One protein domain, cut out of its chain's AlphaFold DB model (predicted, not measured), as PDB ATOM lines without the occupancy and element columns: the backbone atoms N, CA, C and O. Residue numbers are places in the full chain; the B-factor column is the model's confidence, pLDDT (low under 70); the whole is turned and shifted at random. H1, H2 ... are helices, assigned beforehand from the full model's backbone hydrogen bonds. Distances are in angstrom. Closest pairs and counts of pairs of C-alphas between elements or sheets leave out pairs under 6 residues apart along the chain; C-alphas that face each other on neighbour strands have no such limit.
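Overview. This is residues 121 to 187 of the 187 residues of an uncharacterized protein of candidate division KSB1 bacterium (UniProt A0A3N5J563). Three helices, H1, H2 and H3, stand side by side in an up-and-down bundle, each running against the one before, their centres making a triangle. After H3 a tail, residues 172 to 187, folds back with no named element. The printed part has 67 residues with three named helices and no named strand, class all helix; it is compact, with a radius of gyration of the C-alphas of 11.2 A, and spans 32 by 24 by 16 A.

Arrangement. Look first at H1, residues 123 to 135, and H2, residues 140 to 150, a hairpin whose closest C-alphas, Ile 131 and Ala 143, are 4.5 A apart; they touch at a shallow tilt of 10 degrees, opposite ways. H3, residues 157 to 171, makes a hairpin with H2, closest C-alphas Phe 140 and Ile 170 at 5.9 A, and touches H1. In H1, H2 and H3 every O i to N i+4 pair is within hydrogen-bond range.

Along the chain. Find C-alpha 123 at (166.990, 297.838, 242.756); from there H1 runs 18.4 A. H2 runs 15.0 A. H3 runs 21.1 A to C-alpha 171 at (174.878, 318.364, 249.596).

Size, cuts and confidence. The printed part has no cut. Residues 179 to 187 have pLDDT under 70.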
ATOM      1  N   LYS A 121     164.652 292.526 241.955       86.56
ATOM      2  CA  LYS A 121     163.263 292.961 241.736       86.56
ATOM      3  C   LYS A 121     163.037 294.434 242.085       86.56
ATOM      4  O   LYS A 121     162.236 295.096 241.442       86.56
ATOM      5  N   GLU A 122     163.730 294.932 243.109       87.75
ATOM      6  CA  GLU A 122     163.559 296.290 243.644       87.75
ATOM      7  C   GLU A 122     164.927 296.983 243.812       87.75
ATOM      8  O   GLU A 122     165.387 297.209 244.938       87.75
ATOM      9  N   PRO A 123     165.634 297.286 242.706       91.38
ATOM     10  CA  PRO A 123     166.990 297.838 242.756       91.38
ATOM     11  C   PRO A 123     167.052 299.218 243.425       91.38
ATOM     12  O   PRO A 123     168.034 299.525 244.097       91.38
ATOM     13  N   ALA A 124     165.990 300.026 243.327       92.25
ATOM     14  CA  ALA A 124     165.914 301.339 243.968       92.25
ATOM     15  C   ALA A 124     166.101 301.257 245.495       92.25
ATOM     16  O   ALA A 124     166.841 302.054 246.073       92.25
ATOM     17  N   LYS A 125     165.529 300.236 246.150       89.06
ATOM     18  CA  LYS A 125     165.692 300.015 247.598       89.06
ATOM     19  C   LYS A 125     167.147 299.750 247.990       89.06
ATOM     20  O   LYS A 125     167.580 300.196 249.053       89.06
ATOM     21  N   TYR A 126     167.910 299.068 247.133       91.31
ATOM     22  CA  TYR A 126     169.344 298.846 247.341       91.31
ATOM     23  C   TYR A 126     170.137 300.144 247.274       91.31
ATOM     24  O   TYR A 126     170.972 300.391 248.145       91.31
ATOM     25  N   TYR A 127     169.847 300.990 246.285       94.75
ATOM     26  CA  TYR A 127     170.475 302.303 246.189       94.75
ATOM     27  C   TYR A 127     170.151 303.162 247.408       94.75
ATOM     28  O   TYR A 127     171.076 303.659 248.036       94.75
ATOM     29  N   VAL A 128     168.882 303.268 247.817       92.81
ATOM     30  CA  VAL A 128     168.496 304.035 249.020       92.81
ATOM     31  C   VAL A 128     169.269 303.570 250.256       92.81
ATOM     32  O   VAL A 128     169.798 304.399 250.999       92.81
ATOM     33  N   LEU A 129     169.362 302.253 250.463       94.00
ATOM     34  CA  LEU A 129     170.118 301.662 251.565       94.00
ATOM     35  C   LEU A 129     171.603 302.045 251.499       94.00
ATOM     36  O   LEU A 129     172.154 302.539 252.480       94.00
ATOM     37  N   LEU A 130     172.259 301.833 250.358       96.19
ATOM     38  CA  LEU A 130     173.691 302.098 250.207       96.19
ATOM     39  C   LEU A 130     174.015 303.594 250.295       96.19
ATOM     40  O   LEU A 130     174.980 303.962 250.964       96.19
ATOM     41  N   ILE A 131     173.196 304.453 249.683       96.44
ATOM     42  CA  ILE A 131     173.310 305.914 249.764       96.44
ATOM     43  C   ILE A 131     173.261 306.354 251.228       96.44
ATOM     44  O   ILE A 131     174.152 307.076 251.680       96.44
ATOM     45  N   ASP A 132     172.271 305.877 251.991       95.31
ATOM     46  CA  ASP A 132     172.149 306.232 253.403       95.31
ATOM     47  C   ASP A 132     173.352 305.755 254.225       95.31
ATOM     48  O   ASP A 132     173.906 306.525 255.011       95.31
ATOM     49  N   LEU A 133     173.806 304.516 254.016       96.50
ATOM     50  CA  LEU A 133     174.955 303.973 254.739       96.50
ATOM     51  C   LEU A 133     176.244 304.744 254.435       96.50
ATOM     52  O   LEU A 133     176.990 305.073 255.363       96.50
ATOM     53  N   HIS A 134     176.510 305.056 253.163       97.88
ATOM     54  CA  HIS A 134     177.665 305.866 252.776       97.88
ATOM     55  C   HIS A 134     177.573 307.275 253.367       97.88
ATOM     56  O   HIS A 134     178.548 307.752 253.944       97.88
ATOM     57  N   ARG A 135     176.398 307.910 253.331       96.81
ATOM     58  CA  ARG A 135     176.171 309.225 253.945       96.81
ATOM     59  C   ARG A 135     176.397 309.208 255.465       96.81
ATOM     60  O   ARG A 135     177.156 310.022 255.977       96.81
ATOM     61  N   ARG A 136     175.817 308.243 256.191       94.94
ATOM     62  CA  ARG A 136     175.969 308.073 257.657       94.94
ATOM     63  C   ARG A 136     177.363 307.615 258.097       94.94
ATOM     64  O   ARG A 136     177.615 307.468 259.291       94.94
ATOM     65  N   THR A 137     178.246 307.332 257.145       96.75
ATOM     66  CA  THR A 137     179.673 307.071 257.371       96.75
ATOM     67  C   THR A 137     180.550 308.141 256.719       96.75
ATOM     68  O   THR A 137     181.737 307.914 256.513       96.75
ATOM     69  N   GLU A 138     179.961 309.298 256.390       97.25
ATOM     70  CA  GLU A 138     180.617 310.487 255.831       97.25
ATOM     71  C   GLU A 138     181.320 310.270 254.478       97.25
ATOM     72  O   GLU A 138     182.096 311.101 254.004       97.25
ATOM     73  N   GLN A 139     180.990 309.184 253.781       98.00
ATOM     74  CA  GLN A 139     181.471 308.876 252.437       98.00
ATOM     75  C   GLN A 139     180.603 309.573 251.376       98.00
ATOM     76  O   GLN A 139     180.064 308.932 250.472       98.00
ATOM     77  N   PHE A 140     180.457 310.896 251.483       98.19
ATOM     78  CA  PHE A 140     179.535 311.692 250.658       98.19
ATOM     79  C   PHE A 140     179.791 311.566 249.153       98.19
ATOM     80  O   PHE A 140     178.840 311.528 248.382       98.19
ATOM     81  N   GLY A 141     181.054 311.438 248.730       98.31
ATOM     82  CA  GLY A 141     181.389 311.219 247.319       98.31
ATOM     83  C   GLY A 141     180.789 309.920 246.773       98.31
ATOM     84  O   GLY A 141     180.135 309.934 245.737       98.31
ATOM     85  N   MET A 142     180.925 308.818 247.518       98.31
ATOM     86  CA  MET A 142     180.323 307.534 247.139       98.31
ATOM     87  C   MET A 142     178.796 307.576 247.198       98.31
ATOM     88  O   MET A 142     178.137 307.028 246.316       98.31
ATOM     89  N   ALA A 143     178.231 308.250 248.206       98.00
ATOM     90  CA  ALA A 143     176.789 308.449 248.300       98.00
ATOM     91  C   ALA A 143     176.249 309.215 247.077       98.00
ATOM     92  O   ALA A 143     175.230 308.818 246.519       98.00
ATOM     93  N   GLN A 144     176.959 310.252 246.615       98.44
ATOM     94  CA  GLN A 144     176.595 311.012 245.418       98.44
ATOM     95  C   GLN A 144     176.665 310.156 244.149       98.44
ATOM     96  O   GLN A 144     175.746 310.212 243.335       98.44
ATOM     97  N   THR A 145     177.718 309.350 243.980       98.38
ATOM     98  CA  THR A 145     177.840 308.440 242.828       98.38
ATOM     99  C   THR A 145     176.662 307.473 242.763       98.38
ATOM    100  O   THR A 145     175.987 307.401 241.739       98.38
ATOM    101  N   LEU A 146     176.352 306.796 243.872       97.44
ATOM    102  CA  LEU A 146     175.219 305.868 243.952       97.44
ATOM    103  C   LEU A 146     173.876 306.565 243.715       97.44
ATOM    104  O   LEU A 146     172.973 305.980 243.123       97.44
ATOM    105  N   LEU A 147     173.732 307.813 244.162       97.56
ATOM    106  CA  LEU A 147     172.534 308.609 243.925       97.56
ATOM    107  C   LEU A 147     172.333 308.901 242.437       97.56
ATOM    108  O   LEU A 147     171.224 308.737 241.932       97.56
ATOM    109  N   LEU A 148     173.394 309.296 241.730       97.62
ATOM    110  CA  LEU A 148     173.342 309.537 240.287       97.62
ATOM    111  C   LEU A 148     173.047 308.246 239.514       97.62
ATOM    112  O   LEU A 148     172.194 308.254 238.632       97.62
ATOM    113  N   GLU A 149     173.698 307.138 239.874       95.94
ATOM    114  CA  GLU A 149     173.450 305.826 239.266       95.94
ATOM    115  C   GLU A 149     172.011 305.349 239.494       95.94
ATOM    116  O   GLU A 149     171.338 304.923 238.555       95.94
ATOM    117  N   GLY A 150     171.505 305.457 240.725       95.19
ATOM    118  CA  GLY A 150     170.149 305.032 241.066       95.19
ATOM    119  C   GLY A 150     169.058 305.867 240.388       95.19
ATOM    120  O   GLY A 150     167.994 305.331 240.092       95.19
ATOM    121  N   ARG A 151     169.322 307.140 240.052       96.19
ATOM    122  CA  ARG A 151     168.388 307.988 239.280       96.19
ATOM    123  C   ARG A 151     168.229 307.579 237.817       96.19
ATOM    124  O   ARG A 151     167.315 308.068 237.162       96.19
ATOM    125  N   LEU A 152     169.084 306.692 237.303       95.31
ATOM    126  CA  LEU A 152     168.915 306.108 235.970       95.31
ATOM    127  C   LEU A 152     167.827 305.019 235.937       95.31
ATOM    128  O   LEU A 152     167.456 304.555 234.861       95.31
ATOM    129  N   LEU A 153     167.331 304.589 237.102       92.44
ATOM    130  CA  LEU A 153     166.219 303.650 237.213       92.44
ATOM    131  C   LEU A 153     164.875 304.343 236.936       92.44
ATOM    132  O   LEU A 153     164.722 305.547 237.129       92.44
ATOM    133  N   ASN A 154     163.865 303.556 236.554       91.62
ATOM    134  CA  ASN A 154     162.480 304.024 236.504       91.62
ATOM    135  C   ASN A 154     161.887 304.048 237.924       91.62
ATOM    136  O   ASN A 154     161.273 303.073 238.358       91.62
ATOM    137  N   LEU A 155     162.161 305.129 238.654       92.62
ATOM    138  CA  LEU A 155     161.769 305.310 240.050       92.62
ATOM    139  C   LEU A 155     160.287 305.681 240.185       92.62
ATOM    140  O   LEU A 155     159.771 306.510 239.435       92.62
ATOM    141  N   GLN A 156     159.632 305.111 241.190       91.75
ATOM    142  CA  GLN A 156     158.295 305.522 241.621       91.75
ATOM    143  C   GLN A 156     158.345 306.870 242.362       91.75
ATOM    144  O   GLN A 156     159.390 307.269 242.875       91.75
ATOM    145  N   ASP A 157     157.209 307.565 242.482       90.25
ATOM    146  CA  ASP A 157     157.146 308.901 243.102       90.25
ATOM    147  C   ASP A 157     157.700 308.934 244.537       90.25
ATOM    148  O   ASP A 157     158.424 309.853 244.920       90.25
ATOM    149  N   ASN A 158     157.395 307.913 245.342       87.50
ATOM    150  CA  ASN A 158     157.921 307.777 246.702       87.50
ATOM    151  C   ASN A 158     159.438 307.535 246.719       87.50
ATOM    152  O   ASN A 158     160.130 308.031 247.607       87.50
ATOM    153  N   GLU A 159     159.967 306.787 245.751       90.50
ATOM    154  CA  GLU A 159     161.404 306.551 245.612       90.50
ATOM    155  C   GLU A 159     162.117 307.838 245.193       90.50
ATOM    156  O   GLU A 159     163.132 308.183 245.795       90.50
ATOM    157  N   GLN A 160     161.551 308.603 244.254       93.38
ATOM    158  CA  GLN A 160     162.101 309.903 243.863       93.38
ATOM    159  C   GLN A 160     162.183 310.869 245.041       93.38
ATOM    160  O   GLN A 160     163.242 311.445 245.282       93.38
ATOM    161  N   GLN A 161     161.121 310.966 245.846       92.06
ATOM    162  CA  GLN A 161     161.128 311.799 247.053       92.06
ATOM    163  C   GLN A 161     162.254 311.410 248.020       92.06
ATOM    164  O   GLN A 161     162.921 312.279 248.583       92.06
ATOM    165  N   ILE A 162     162.499 310.110 248.203       91.62
ATOM    166  CA  ILE A 162     163.599 309.627 249.045       91.62
ATOM    167  C   ILE A 162     164.957 310.019 248.449       91.62
ATOM    168  O   ILE A 162     165.845 310.453 249.185       91.62
ATOM    169  N   PHE A 163     165.135 309.884 247.134       94.50
ATOM    170  CA  PHE A 163     166.368 310.276 246.449       94.50
ATOM    171  C   PHE A 163     166.619 311.787 246.513       94.50
ATOM    172  O   PHE A 163     167.764 312.201 246.697       94.50
ATOM    173  N   ASP A 164     165.584 312.614 246.387       94.56
ATOM    174  CA  ASP A 164     165.684 314.074 246.506       94.56
ATOM    175  C   ASP A 164     166.150 314.477 247.907       94.56
ATOM    176  O   ASP A 164     167.126 315.211 248.057       94.56
ATOM    177  N   ILE A 165     165.554 313.879 248.934       93.12
ATOM    178  CA  ILE A 165     165.967 314.069 250.326       93.12
ATOM    179  C   ILE A 165     167.418 313.648 250.554       93.12
ATOM    180  O   ILE A 165     168.188 314.373 251.183       93.12
ATOM    181  N   GLN A 166     167.820 312.476 250.057       94.75
ATOM    182  CA  GLN A 166     169.202 312.031 250.216       94.75
ATOM    183  C   GLN A 166     170.169 312.982 249.498       94.75
ATOM    184  O   GLN A 166     171.235 313.263 250.039       94.75
ATOM    185  N   ASN A 167     169.789 313.532 248.339       96.69
ATOM    186  CA  ASN A 167     170.590 314.519 247.615       96.69
ATOM    187  C   ASN A 167     170.809 315.789 248.447       96.69
ATOM    188  O   ASN A 167     171.940 316.256 248.569       96.69
ATOM    189  N   GLU A 168     169.751 316.316 249.066       95.75
ATOM    190  CA  GLU A 168     169.846 317.485 249.945       95.75
ATOM    191  C   GLU A 168     170.755 317.225 251.152       95.75
ATOM    192  O   GLU A 168     171.625 318.041 251.467       95.75
ATOM    193  N   LEU A 169     170.601 316.070 251.807       95.44
ATOM    194  CA  LEU A 169     171.434 315.699 252.950       95.44
ATOM    195  C   LEU A 169     172.906 315.519 252.559       95.44
ATOM    196  O   LEU A 169     173.795 315.958 253.286       95.44
ATOM    197  N   ILE A 170     173.185 314.908 251.405       97.00
ATOM    198  CA  ILE A 170     174.552 314.751 250.890       97.00
ATOM    199  C   ILE A 170     175.168 316.117 250.574       97.00
ATOM    200  O   ILE A 170     176.303 316.371 250.980       97.00
ATOM    201  N   ALA A 171     174.421 317.012 249.920       97.38
ATOM    202  CA  ALA A 171     174.878 318.364 249.596       97.38
ATOM    203  C   ALA A 171     175.214 319.181 250.856       97.38
ATOM    204  O   ALA A 171     176.218 319.892 250.886       97.38
ATOM    205  N   LYS A 172     174.425 319.017 251.926       97.38
ATOM    206  CA  LYS A 172     174.672 319.620 253.248       97.38
ATOM    207  C   LYS A 172     175.767 318.911 254.060       97.38
ATOM    208  O   LYS A 172     176.097 319.371 255.149       97.38
ATOM    209  N   ARG A 173     176.341 317.809 253.553       96.94
ATOM    210  CA  ARG A 173     177.266 316.915 254.281       96.94
ATOM    211  C   ARG A 173     176.693 316.430 255.616       96.94
ATOM    212  O   ARG A 173     177.399 316.310 256.615       96.94
ATOM    213  N   ASP A 174     175.401 316.144 255.625       95.56
ATOM    214  CA  ASP A 174     174.682 315.731 256.814       95.56
ATOM    215  C   ASP A 174     174.794 314.213 257.016       95.56
ATOM    216  O   ASP A 174     174.315 313.438 256.188       95.56
ATOM    217  N   ALA A 175     175.401 313.777 258.125       93.19
ATOM    218  CA  ALA A 175     175.533 312.365 258.506       93.19
ATOM    219  C   ALA A 175     174.492 311.900 259.549       93.19
ATOM    220  O   ALA A 175     174.521 310.744 259.988       93.19
ATOM    221  N   ARG A 176     173.560 312.773 259.949       90.94
ATOM    222  CA  ARG A 176     172.553 312.500 260.978       90.94
ATOM    223  C   ARG A 176     171.552 311.436 260.527       90.94
ATOM    224  O   ARG A 176     171.411 311.081 259.345       90.94
ATOM    225  N   CYS A 177     170.883 310.875 261.524       86.06
ATOM    226  CA  CYS A 177     169.801 309.921 261.359       86.06
ATOM    227  C   CYS A 177     168.462 310.667 261.246       86.06
ATOM    228  O   CYS A 177     168.273 311.658 261.939       86.06
ATOM    229  N   TYR A 178     167.555 310.165 260.405       82.44
ATOM    230  CA  TYR A 178     166.226 310.743 260.176       82.44
ATOM    231  C   TYR A 178     165.193 309.622 260.100       82.44
ATOM    232  O   TYR A 178     165.339 308.733 259.257       82.44
ATOM    233  N   THR A 179     164.182 309.641 260.960       66.44
ATOM    234  CA  THR A 179     163.178 308.576 261.115       66.44
ATOM    235  C   THR A 179     161.978 308.733 260.191       66.44
ATOM    236  O   THR A 179     161.362 307.735 259.819       66.44
ATOM    237  N   THR A 180     161.669 309.952 259.746       57.72
ATOM    238  CA  THR A 180     160.553 310.221 258.827       57.72
ATOM    239  C   THR A 180     160.927 311.250 257.760       57.72
ATOM    240  O   THR A 180     161.837 312.054 257.947       57.72
ATOM    241  N   LEU A 181     160.191 311.267 256.641       50.50
ATOM    242  CA  LEU A 181     160.295 312.330 255.625       50.50
ATOM    243  C   LEU A 181     159.937 313.720 256.208       50.50
ATOM    244  O   LEU A 181     160.349 314.739 255.662       50.50
ATOM    245  N   GLY A 182     159.167 313.768 257.305       39.56
ATOM    246  CA  GLY A 182     158.685 315.002 257.939       39.56
ATOM    247  C   GLY A 182     159.726 315.735 258.789       39.56
ATOM    248  O   GLY A 182     159.703 316.960 258.838       39.56
ATOM    249  N   GLU A 183     160.680 315.020 259.392       42.59
ATOM    250  CA  GLU A 183     161.778 315.621 260.174       42.59
ATOM    251  C   GLU A 183     162.722 316.484 259.324       42.59
ATOM    252  O   GLU A 183     163.417 317.341 259.852       42.59
ATOM    253  N   LEU A 184     162.716 316.294 258.004       47.34
ATOM    254  CA  LEU A 184     163.565 317.015 257.054       47.34
ATOM    255  C   LEU A 184     162.988 318.363 256.612       47.34
ATOM    256  O   LEU A 184     163.714 319.173 256.051       47.34
ATOM    257  N   ARG A 185     161.684 318.591 256.825       33.41
ATOM    258  CA  ARG A 185     160.968 319.799 256.373       33.41
ATOM    259  C   ARG A 185     160.853 320.890 257.442       33.41
ATOM    260  O   ARG A 185     160.369 321.971 257.133       33.41
ATOM    261  N   ASN A 186     161.255 320.593 258.678       36.31
ATOM    262  CA  ASN A 186     161.124 321.486 259.835       36.31
ATOM    263  C   ASN A 186     162.471 322.073 260.310       36.31
ATOM    264  O   ASN A 186     162.517 322.665 261.387       36.31
ATOM    265  N   GLU A 187     163.545 321.911 259.529       37.81
ATOM    266  CA  GLU A 187     164.861 322.554 259.714       37.81
ATOM    267  C   GLU A 187     165.172 323.479 258.529       37.81
ATOM    268  O   GLU A 187     165.773 324.550 258.767       37.81
TER     269      GLU A 187